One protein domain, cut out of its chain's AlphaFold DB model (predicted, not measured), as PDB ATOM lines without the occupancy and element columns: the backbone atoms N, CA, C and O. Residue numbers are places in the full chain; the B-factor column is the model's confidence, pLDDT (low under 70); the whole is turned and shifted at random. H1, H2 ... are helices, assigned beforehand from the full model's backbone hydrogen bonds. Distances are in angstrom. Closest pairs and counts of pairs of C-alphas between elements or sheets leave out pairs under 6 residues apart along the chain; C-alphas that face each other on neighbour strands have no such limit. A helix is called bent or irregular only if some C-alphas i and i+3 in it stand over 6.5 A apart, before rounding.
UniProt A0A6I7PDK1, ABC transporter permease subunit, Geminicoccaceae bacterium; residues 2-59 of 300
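What this domain is: This is residues 2 to 59 of the 300 residues of the protein "ABC transporter permease subunit" of Geminicoccaceae bacterium (UniProt A0A6I7PDK1). One long bent helix, H3, makes most of the length of a thin, hooked rod. Before it the chain makes an open hook, with the short H2 at the turn and the short H1 beside H3's first arm, H3a; past the second arm, H3b, the short H4 makes the other end of the rod. The printed part has 58 residues with four named helices, in the order H1, H2, H3, H4, and no named strand; the class is all helix. The whole is extended, with a radius of gyration of the C-alphas of 17.6 A and spans of 54 by 19 by 15 A.

How they stand to each other: H3, residues 21 to 50, is bent: C-alphas 40 and 43 are 6.7 A apart, though by its hydrogen bonds it was assigned as one helix. Its arms, H3a of residues 21 to 40 and H3b of residues 43 to 50, stand at a steep tilt of 58 degrees. H1, residues 2 to 8, is close to H3a but not clearly touching; their closest C-alphas, those of Gly 3 and Thr 30, are 6.6 A apart. These two run opposite ways at a shallow tilt of 30 degrees. H2, residues 12 to 17, is apart from H3a. It is close to H1 but not clearly touching, with the closest C-alphas, those of Trp 7 and Ala 15, 7.3 A apart, and the two are about perpendicular at 74 degrees. H4, residues 54 to 58, is close to H3b but not clearly touching; their closest C-alphas, those of Phe 50 and Trp 57, are 6.2 A apart. H4 is apart from H3a. In H1, H2, H3a, H3b and H4 every O i to N i+4 pair is within hydrogen-bond range.

Where its parts are: H3a measures 29.1 A from C-alpha 21 at (-48.040, 26.190, 43.695) to C-alpha 40 at (-30.302, 3.492, 47.817). H3b measures 10.0 A from C-alpha 43 to C-alpha 50. H1 begins with C-alpha 2 at (-29.117, 20.815, 46.306) and measures 10.1 A to C-alpha 8. H2 measures 8.7 A from C-alpha 12 to C-alpha 17. H4 measures 6.2 A and ends with C-alpha 58 at (-22.189, -0.254, 68.243).

The domain as a whole: The two C-alphas farthest apart, those of Gln 13 and Asn 59, are 55.2 A from each other. Residues 8 to 14, of which 12 to 14 belong to H2, stand free, and so do residues 35 to 42 of H3. The links H1 to H2, H2 to H3 and H3 to H4 are tight, with 3 residues each. The printed part has no cut. The mean pLDDT of the printed part is 79.7, and no printed residue is under 70.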
ATOM      1  N   LEU A   2     -29.304  20.882  47.769       70.19
ATOM      2  CA  LEU A   2     -29.117  20.815  46.306       70.19
ATOM      3  C   LEU A   2     -30.270  21.439  45.491       70.19
ATOM      4  O   LEU A   2     -30.020  22.219  44.579       70.19
ATOM      5  N   GLY A   3     -31.528  21.189  45.876       70.50
ATOM      6  CA  GLY A   3     -32.694  21.796  45.216       70.50
ATOM      7  C   GLY A   3     -32.725  23.331  45.262       70.50
ATOM      8  O   GLY A   3     -33.191  23.961  44.319       70.50
ATOM      9  N   ALA A   4     -32.171  23.950  46.310       70.69
ATOM     10  CA  ALA A   4     -32.099  25.408  46.419       70.69
ATOM     11  C   ALA A   4     -31.046  26.002  45.468       70.69
ATOM     12  O   ALA A   4     -31.300  27.030  44.846       70.69
ATOM     13  N   PHE A   5     -29.898  25.336  45.304       73.56
ATOM     14  CA  PHE A   5     -28.882  25.748  44.329       73.56
ATOM     15  C   PHE A   5     -29.373  25.586  42.892       73.56
ATOM     16  O   PHE A   5     -29.218  26.502  42.088       73.56
ATOM     17  N   LEU A   6     -30.053  24.476  42.590       74.38
ATOM     18  CA  LEU A   6     -30.699  24.275  41.291       74.38
ATOM     19  C   LEU A   6     -31.732  25.374  41.000       74.38
ATOM     20  O   LEU A   6     -31.803  25.869  39.879       74.38
ATOM     21  N   TRP A   7     -32.476  25.821  42.016       74.44
ATOM     22  CA  TRP A   7     -33.415  26.934  41.875       74.44
ATOM     23  C   TRP A   7     -32.723  28.278  41.611       74.44
ATOM     24  O   TRP A   7     -33.208  29.081  40.821       74.44
ATOM     25  N   GLN A   8     -31.575  28.536  42.242       71.75
ATOM     26  CA  GLN A   8     -30.794  29.757  42.004       71.75
ATOM     27  C   GLN A   8     -30.170  29.813  40.604       71.75
ATOM     28  O   GLN A   8     -29.911  30.903  40.096       71.75
ATOM     29  N   MET A   9     -29.940  28.655  39.979       75.25
ATOM     30  CA  MET A   9     -29.423  28.547  38.614       75.25
ATOM     31  C   MET A   9     -30.495  28.796  37.542       75.25
ATOM     32  O   MET A   9     -30.144  28.992  36.378       75.25
ATOM     33  N   LEU A  10     -31.783  28.800  37.905       77.06
ATOM     34  CA  LEU A  10     -32.865  29.052  36.958       77.06
ATOM     35  C   LEU A  10     -32.879  30.519  36.491       77.06
ATOM     36  O   LEU A  10     -32.705  31.433  37.306       77.06
ATOM     37  N   PRO A  11     -33.156  30.776  35.196       76.69
ATOM     38  CA  PRO A  11     -33.381  32.129  34.697       76.69
ATOM     39  C   PRO A  11     -34.512  32.813  35.470       76.69
ATOM     40  O   PRO A  11     -35.541  32.195  35.754       76.69
ATOM     41  N   ALA A  12     -34.360  34.110  35.759       71.44
ATOM     42  CA  ALA A  12     -35.317  34.862  36.579       71.44
ATOM     43  C   ALA A  12     -36.762  34.790  36.045       71.44
ATOM     44  O   ALA A  12     -37.703  34.693  36.827       71.44
ATOM     45  N   GLN A  13     -36.936  34.756  34.721       74.62
ATOM     46  CA  GLN A  13     -38.245  34.645  34.066       74.62
ATOM     47  C   GLN A  13     -38.946  33.308  34.361       74.62
ATOM     48  O   GLN A  13     -40.161  33.271  34.552       74.62
ATOM     49  N   LEU A  14     -38.183  32.211  34.430       74.19
ATOM     50  CA  LEU A  14     -38.719  30.882  34.727       74.19
ATOM     51  C   LEU A  14     -39.021  30.737  36.222       74.19
ATOM     52  O   LEU A  14     -40.062  30.206  36.593       74.19
ATOM     53  N   ALA A  15     -38.134  31.263  37.072       71.38
ATOM     54  CA  ALA A  15     -38.309  31.250  38.521       71.38
ATOM     55  C   ALA A  15     -39.558  32.033  38.961       71.38
ATOM     56  O   ALA A  15     -40.264  31.581  39.857       71.38
ATOM     57  N   LEU A  16     -39.857  33.162  38.306       74.38
ATOM     58  CA  LEU A  16     -41.068  33.952  38.561       74.38
ATOM     59  C   LEU A  16     -42.344  33.245  38.080       74.38
ATOM     60  O   LEU A  16     -43.359  33.304  38.762       74.38
ATOM     61  N   ARG A  17     -42.301  32.540  36.939       78.06
ATOM     62  CA  ARG A  17     -43.442  31.741  36.446       78.06
ATOM     63  C   ARG A  17     -43.766  30.538  37.325       78.06
ATOM     64  O   ARG A  17     -44.915  30.116  37.377       78.06
ATOM     65  N   LEU A  18     -42.748  29.957  37.953       74.56
ATOM     66  CA  LEU A  18     -42.891  28.780  38.803       74.56
ATOM     67  C   LEU A  18     -43.113  29.136  40.280       74.56
ATOM     68  O   LEU A  18     -43.278  28.225  41.093       74.56
ATOM     69  N   ASP A  19     -43.120  30.423  40.644       70.88
ATOM     70  CA  ASP A  19     -43.356  30.850  42.024       70.88
ATOM     71  C   ASP A  19     -44.821  30.589  42.429       70.88
ATOM     72  O   ASP A  19     -45.749  30.788  41.646       70.88
ATOM     73  N   GLY A  20     -45.033  30.081  43.648       77.25
ATOM     74  CA  GLY A  20     -46.347  29.642  44.140       77.25
ATOM     75  C   GLY A  20     -46.526  28.117  44.161       77.25
ATOM     76  O   GLY A  20     -45.662  27.387  44.650       77.25
ATOM     77  N   VAL A  21     -47.664  27.622  43.657       75.62
ATOM     78  CA  VAL A  21     -48.040  26.190  43.695       75.62
ATOM     79  C   VAL A  21     -47.028  25.269  42.985       75.62
ATOM     80  O   VAL A  21     -46.698  24.227  43.557       75.62
ATOM     81  N   PRO A  22     -46.462  25.620  41.809       79.75
ATOM     82  CA  PRO A  22     -45.485  24.761  41.135       79.75
ATOM     83  C   PRO A  22     -44.209  24.558  41.959       79.75
ATOM     84  O   PRO A  22     -43.711  23.441  42.070       79.75
ATOM     85  N   LYS A  23     -43.703  25.617  42.600       78.00
ATOM     86  CA  LYS A  23     -42.567  25.547  43.529       78.00
ATOM     87  C   LYS A  23     -42.862  24.647  44.723       78.00
ATOM     88  O   LYS A  23     -42.010  23.842  45.090       78.00
ATOM     89  N   PHE A  24     -44.059  24.741  45.298       77.50
ATOM     90  CA  PHE A  24     -44.471  23.876  46.403       77.50
ATOM     91  C   PHE A  24     -44.504  22.399  45.984       77.50
ATOM     92  O   PHE A  24     -43.921  21.556  46.661       77.50
ATOM     93  N   ALA A  25     -45.076  22.084  44.818       82.62
ATOM     94  CA  ALA A  25     -45.065  20.727  44.267       82.62
ATOM     95  C   ALA A  25     -43.636  20.220  43.994       82.62
ATOM     96  O   ALA A  25     -43.291  19.094  44.356       82.62
ATOM     97  N   LEU A  26     -42.770  21.067  43.428       82.12
ATOM     98  CA  LEU A  26     -41.360  20.742  43.204       82.12
ATOM     99  C   LEU A  26     -40.617  20.442  44.511       82.12
ATOM    100  O   LEU A  26     -39.755  19.565  44.520       82.12
ATOM    101  N   MET A  27     -40.965  21.095  45.626       81.38
ATOM    102  CA  MET A  27     -40.384  20.767  46.932       81.38
ATOM    103  C   MET A  27     -40.701  19.324  47.343       81.38
ATOM    104  O   MET A  27     -39.775  18.601  47.707       81.38
ATOM    105  N   PHE A  28     -41.946  18.856  47.208       83.06
ATOM    106  CA  PHE A  28     -42.286  17.453  47.494       83.06
ATOM    107  C   PHE A  28     -41.545  16.476  46.589       83.06
ATOM    108  O   PHE A  28     -41.027  15.471  47.073       83.06
ATOM    109  N   VAL A  29     -41.423  16.794  45.298       85.81
ATOM    110  CA  VAL A  29     -40.632  15.982  44.363       85.81
ATOM    111  C   VAL A  29     -39.175  15.911  44.821       85.81
ATOM    112  O   VAL A  29     -38.599  14.826  44.865       85.81
ATOM    113  N   THR A  30     -38.577  17.035  45.233       83.94
ATOM    114  CA  THR A  30     -37.192  17.034  45.729       83.94
ATOM    115  C   THR A  30     -37.022  16.229  47.017       83.94
ATOM    116  O   THR A  30     -36.007  15.552  47.165       83.94
ATOM    117  N   ILE A  31     -38.009  16.251  47.919       84.25
ATOM    118  CA  ILE A  31     -38.006  15.445  49.146       84.25
ATOM    119  C   ILE A  31     -38.113  13.957  48.797       84.25
ATOM    120  O   ILE A  31     -37.320  13.162  49.295       84.25
ATOM    121  N   GLY A  32     -39.029  13.581  47.902       87.81
ATOM    122  CA  GLY A  32     -39.197  12.198  47.451       87.81
ATOM    123  C   GLY A  32     -37.946  11.649  46.761       87.81
ATOM    124  O   GLY A  32     -37.501  10.547  47.071       87.81
ATOM    125  N   LEU A  33     -37.320  12.444  45.888       87.81
ATOM    126  CA  LEU A  33     -36.048  12.089  45.254       87.81
ATOM    127  C   LEU A  33     -34.917  11.949  46.278       87.81
ATOM    128  O   LEU A  33     -34.128  11.012  46.184       87.81
ATOM    129  N   ALA A  34     -34.847  12.844  47.266       84.62
ATOM    130  CA  ALA A  34     -33.858  12.755  48.337       84.62
ATOM    131  C   ALA A  34     -34.061  11.502  49.202       84.62
ATOM    132  O   ALA A  34     -33.085  10.834  49.529       84.62
ATOM    133  N   ALA A  35     -35.309  11.142  49.519       86.19
ATOM    134  CA  ALA A  35     -35.634   9.926  50.259       86.19
ATOM    135  C   ALA A  35     -35.273   8.662  49.464       86.19
ATOM    136  O   ALA A  35     -34.634   7.759  49.996       86.19
ATOM    137  N   ALA A  36     -35.604   8.620  48.169       88.94
ATOM    138  CA  ALA A  36     -35.237   7.512  47.291       88.94
ATOM    139  C   ALA A  36     -33.712   7.375  47.139       88.94
ATOM    140  O   ALA A  36     -33.181   6.265  47.129       88.94
ATOM    141  N   PHE A  37     -32.999   8.500  47.045       88.56
ATOM    142  CA  PHE A  37     -31.539   8.521  47.028       88.56
ATOM    143  C   PHE A  37     -30.959   8.001  48.347       88.56
ATOM    144  O   PHE A  37     -30.109   7.116  48.324       88.56
ATOM    145  N   ALA A  38     -31.458   8.481  49.489       86.75
ATOM    146  CA  ALA A  38     -31.027   8.027  50.808       86.75
ATOM    147  C   ALA A  38     -31.273   6.525  51.010       86.75
ATOM    148  O   ALA A  38     -30.389   5.832  51.498       86.75
ATOM    149  N   TYR A  39     -32.418   6.001  50.563       88.31
ATOM    150  CA  TYR A  39     -32.721   4.570  50.631       88.31
ATOM    151  C   TYR A  39     -31.727   3.719  49.825       88.31
ATOM    152  O   TYR A  39     -31.323   2.651  50.272       88.31
ATOM    153  N   ARG A  40     -31.286   4.200  48.655       90.06
ATOM    154  CA  ARG A  40     -30.302   3.492  47.817       90.06
ATOM    155  C   ARG A  40     -28.868   3.617  48.325       90.06
ATOM    156  O   ARG A  40     -28.090   2.684  48.169       90.06
ATOM    157  N   VAL A  41     -28.509   4.769  48.886       88.69
ATOM    158  CA  VAL A  41     -27.153   5.037  49.388       88.69
ATOM    159  C   VAL A  41     -26.954   4.494  50.802       88.69
ATOM    160  O   VAL A  41     -25.823   4.191  51.160       88.69
ATOM    161  N   GLY A  42     -28.025   4.308  51.577       83.50
ATOM    162  CA  GLY A  42     -27.988   3.784  52.945       83.50
ATOM    163  C   GLY A  42     -27.154   2.506  53.098       83.50
ATOM    164  O   GLY A  42     -26.212   2.526  53.883       83.50
ATOM    165  N   PRO A  43     -27.398   1.445  52.304       88.50
ATOM    166  CA  PRO A  43     -26.604   0.217  52.381       88.50
ATOM    167  C   PRO A  43     -25.118   0.422  52.055       88.50
ATOM    168  O   PRO A  43     -24.250  -0.166  52.689       88.50
ATOM    169  N   ILE A  44     -24.804   1.289  51.086       87.12
ATOM    170  CA  ILE A  44     -23.414   1.611  50.719       87.12
ATOM    171  C   ILE A  44     -22.736   2.375  51.858       87.12
ATOM    172  O   ILE A  44     -21.583   2.124  52.186       87.12
ATOM    173  N   PHE A  45     -23.457   3.315  52.464       85.94
ATOM    174  CA  PHE A  45     -22.984   4.091  53.599       85.94
ATOM    175  C   PHE A  45     -22.711   3.198  54.815       85.94
ATOM    176  O   PHE A  45     -21.667   3.340  55.446       85.94
ATOM    177  N   GLU A  46     -23.609   2.254  55.105       84.31
ATOM    178  CA  GLU A  46     -23.439   1.276  56.181       84.31
ATOM    179  C   GLU A  46     -22.243   0.354  55.929       84.31
ATOM    180  O   GLU A  46     -21.448   0.118  56.834       84.31
ATOM    181  N   LEU A  47     -22.040  -0.078  54.684       86.00
ATOM    182  CA  LEU A  47     -20.883  -0.882  54.299       86.00
ATOM    183  C   LEU A  47     -19.558  -0.116  54.435       86.00
ATOM    184  O   LEU A  47     -18.599  -0.637  54.989       86.00
ATOM    185  N   VAL A  48     -19.492   1.129  53.956       84.50
ATOM    186  CA  VAL A  48     -18.244   1.918  53.948       84.50
ATOM    187  C   VAL A  48     -17.822   2.358  55.350       84.50
ATOM    188  O   VAL A  48     -16.628   2.435  55.631       84.50
ATOM    189  N   LEU A  49     -18.781   2.703  56.212       82.06
ATOM    190  CA  LEU A  49     -18.488   3.251  57.537       82.06
ATOM    191  C   LEU A  49     -18.562   2.214  58.655       82.06
ATOM    192  O   LEU A  49     -17.794   2.319  59.604       82.06
ATOM    193  N   PHE A  50     -19.463   1.239  58.567       81.81
ATOM    194  CA  PHE A  50     -19.774   0.308  59.658       81.81
ATOM    195  C   PHE A  50     -19.595  -1.163  59.263       81.81
ATOM    196  O   PHE A  50     -20.099  -2.041  59.952       81.81
ATOM    197  N   ASP A  51     -18.898  -1.431  58.154       79.62
ATOM    198  CA  ASP A  51     -18.620  -2.784  57.645       79.62
ATOM    199  C   ASP A  51     -19.887  -3.629  57.391       79.62
ATOM    200  O   ASP A  51     -19.869  -4.856  57.389       79.62
ATOM    201  N   GLY A  52     -21.022  -2.959  57.156       80.00
ATOM    202  CA  GLY A  52     -22.289  -3.590  56.787       80.00
ATOM    203  C   GLY A  52     -23.184  -4.009  57.955       80.00
ATOM    204  O   GLY A  52     -24.309  -4.429  57.696       80.00
ATOM    205  N   ASP A  53     -22.739  -3.859  59.207       79.75
ATOM    206  CA  ASP A  53     -23.579  -4.088  60.387       79.75
ATOM    207  C   ASP A  53     -23.356  -3.004  61.448       79.75
ATOM    208  O   ASP A  53     -22.486  -3.088  62.321       79.75
ATOM    209  N   PHE A  54     -24.205  -1.975  61.403       77.38
ATOM    210  CA  PHE A  54     -24.178  -0.905  62.394       77.38
ATOM    211  C   PHE A  54     -24.397  -1.414  63.828       77.38
ATOM    212  O   PHE A  54     -23.825  -0.862  64.767       77.38
ATOM    213  N   LYS A  55     -25.210  -2.460  64.031       75.00
ATOM    214  CA  LYS A  55     -25.543  -2.950  65.378       75.00
ATOM    215  C   LYS A  55     -24.355  -3.669  66.008       75.00
ATOM    216  O   LYS A  55     -24.047  -3.401  67.166       75.00
ATOM    217  N   ALA A  56     -23.676  -4.521  65.245       73.44
ATOM    218  CA  ALA A  56     -22.449  -5.180  65.691       73.44
ATOM    219  C   ALA A  56     -21.327  -4.160  65.966       73.44
ATOM    220  O   ALA A  56     -20.610  -4.267  66.961       73.44
ATOM    221  N   TRP A  57     -21.219  -3.107  65.144       78.62
ATOM    222  CA  TRP A  57     -20.255  -2.027  65.378       78.62
ATOM    223  C   TRP A  57     -20.523  -1.260  66.688       78.62
ATOM    224  O   TRP A  57     -19.580  -0.979  67.434       78.62
ATOM    225  N   VAL A  58     -21.792  -0.946  66.997       73.19
ATOM    226  CA  VAL A  58     -22.189  -0.254  68.243       73.19
ATOM    227  C   VAL A  58     -21.856  -1.081  69.484       73.19
ATOM    228  O   VAL A  58     -21.418  -0.518  70.484       73.19
ATOM    229  N   ASN A  59     -22.011  -2.404  69.415       70.44
ATOM    230  CA  ASN A  59     -21.694  -3.307  70.523       70.44
ATOM    231  C   ASN A  59     -20.183  -3.451  70.784       70.44
ATOM    232  O   ASN A  59     -19.790  -4.041  71.785       70.44
TER     233      ASN A  59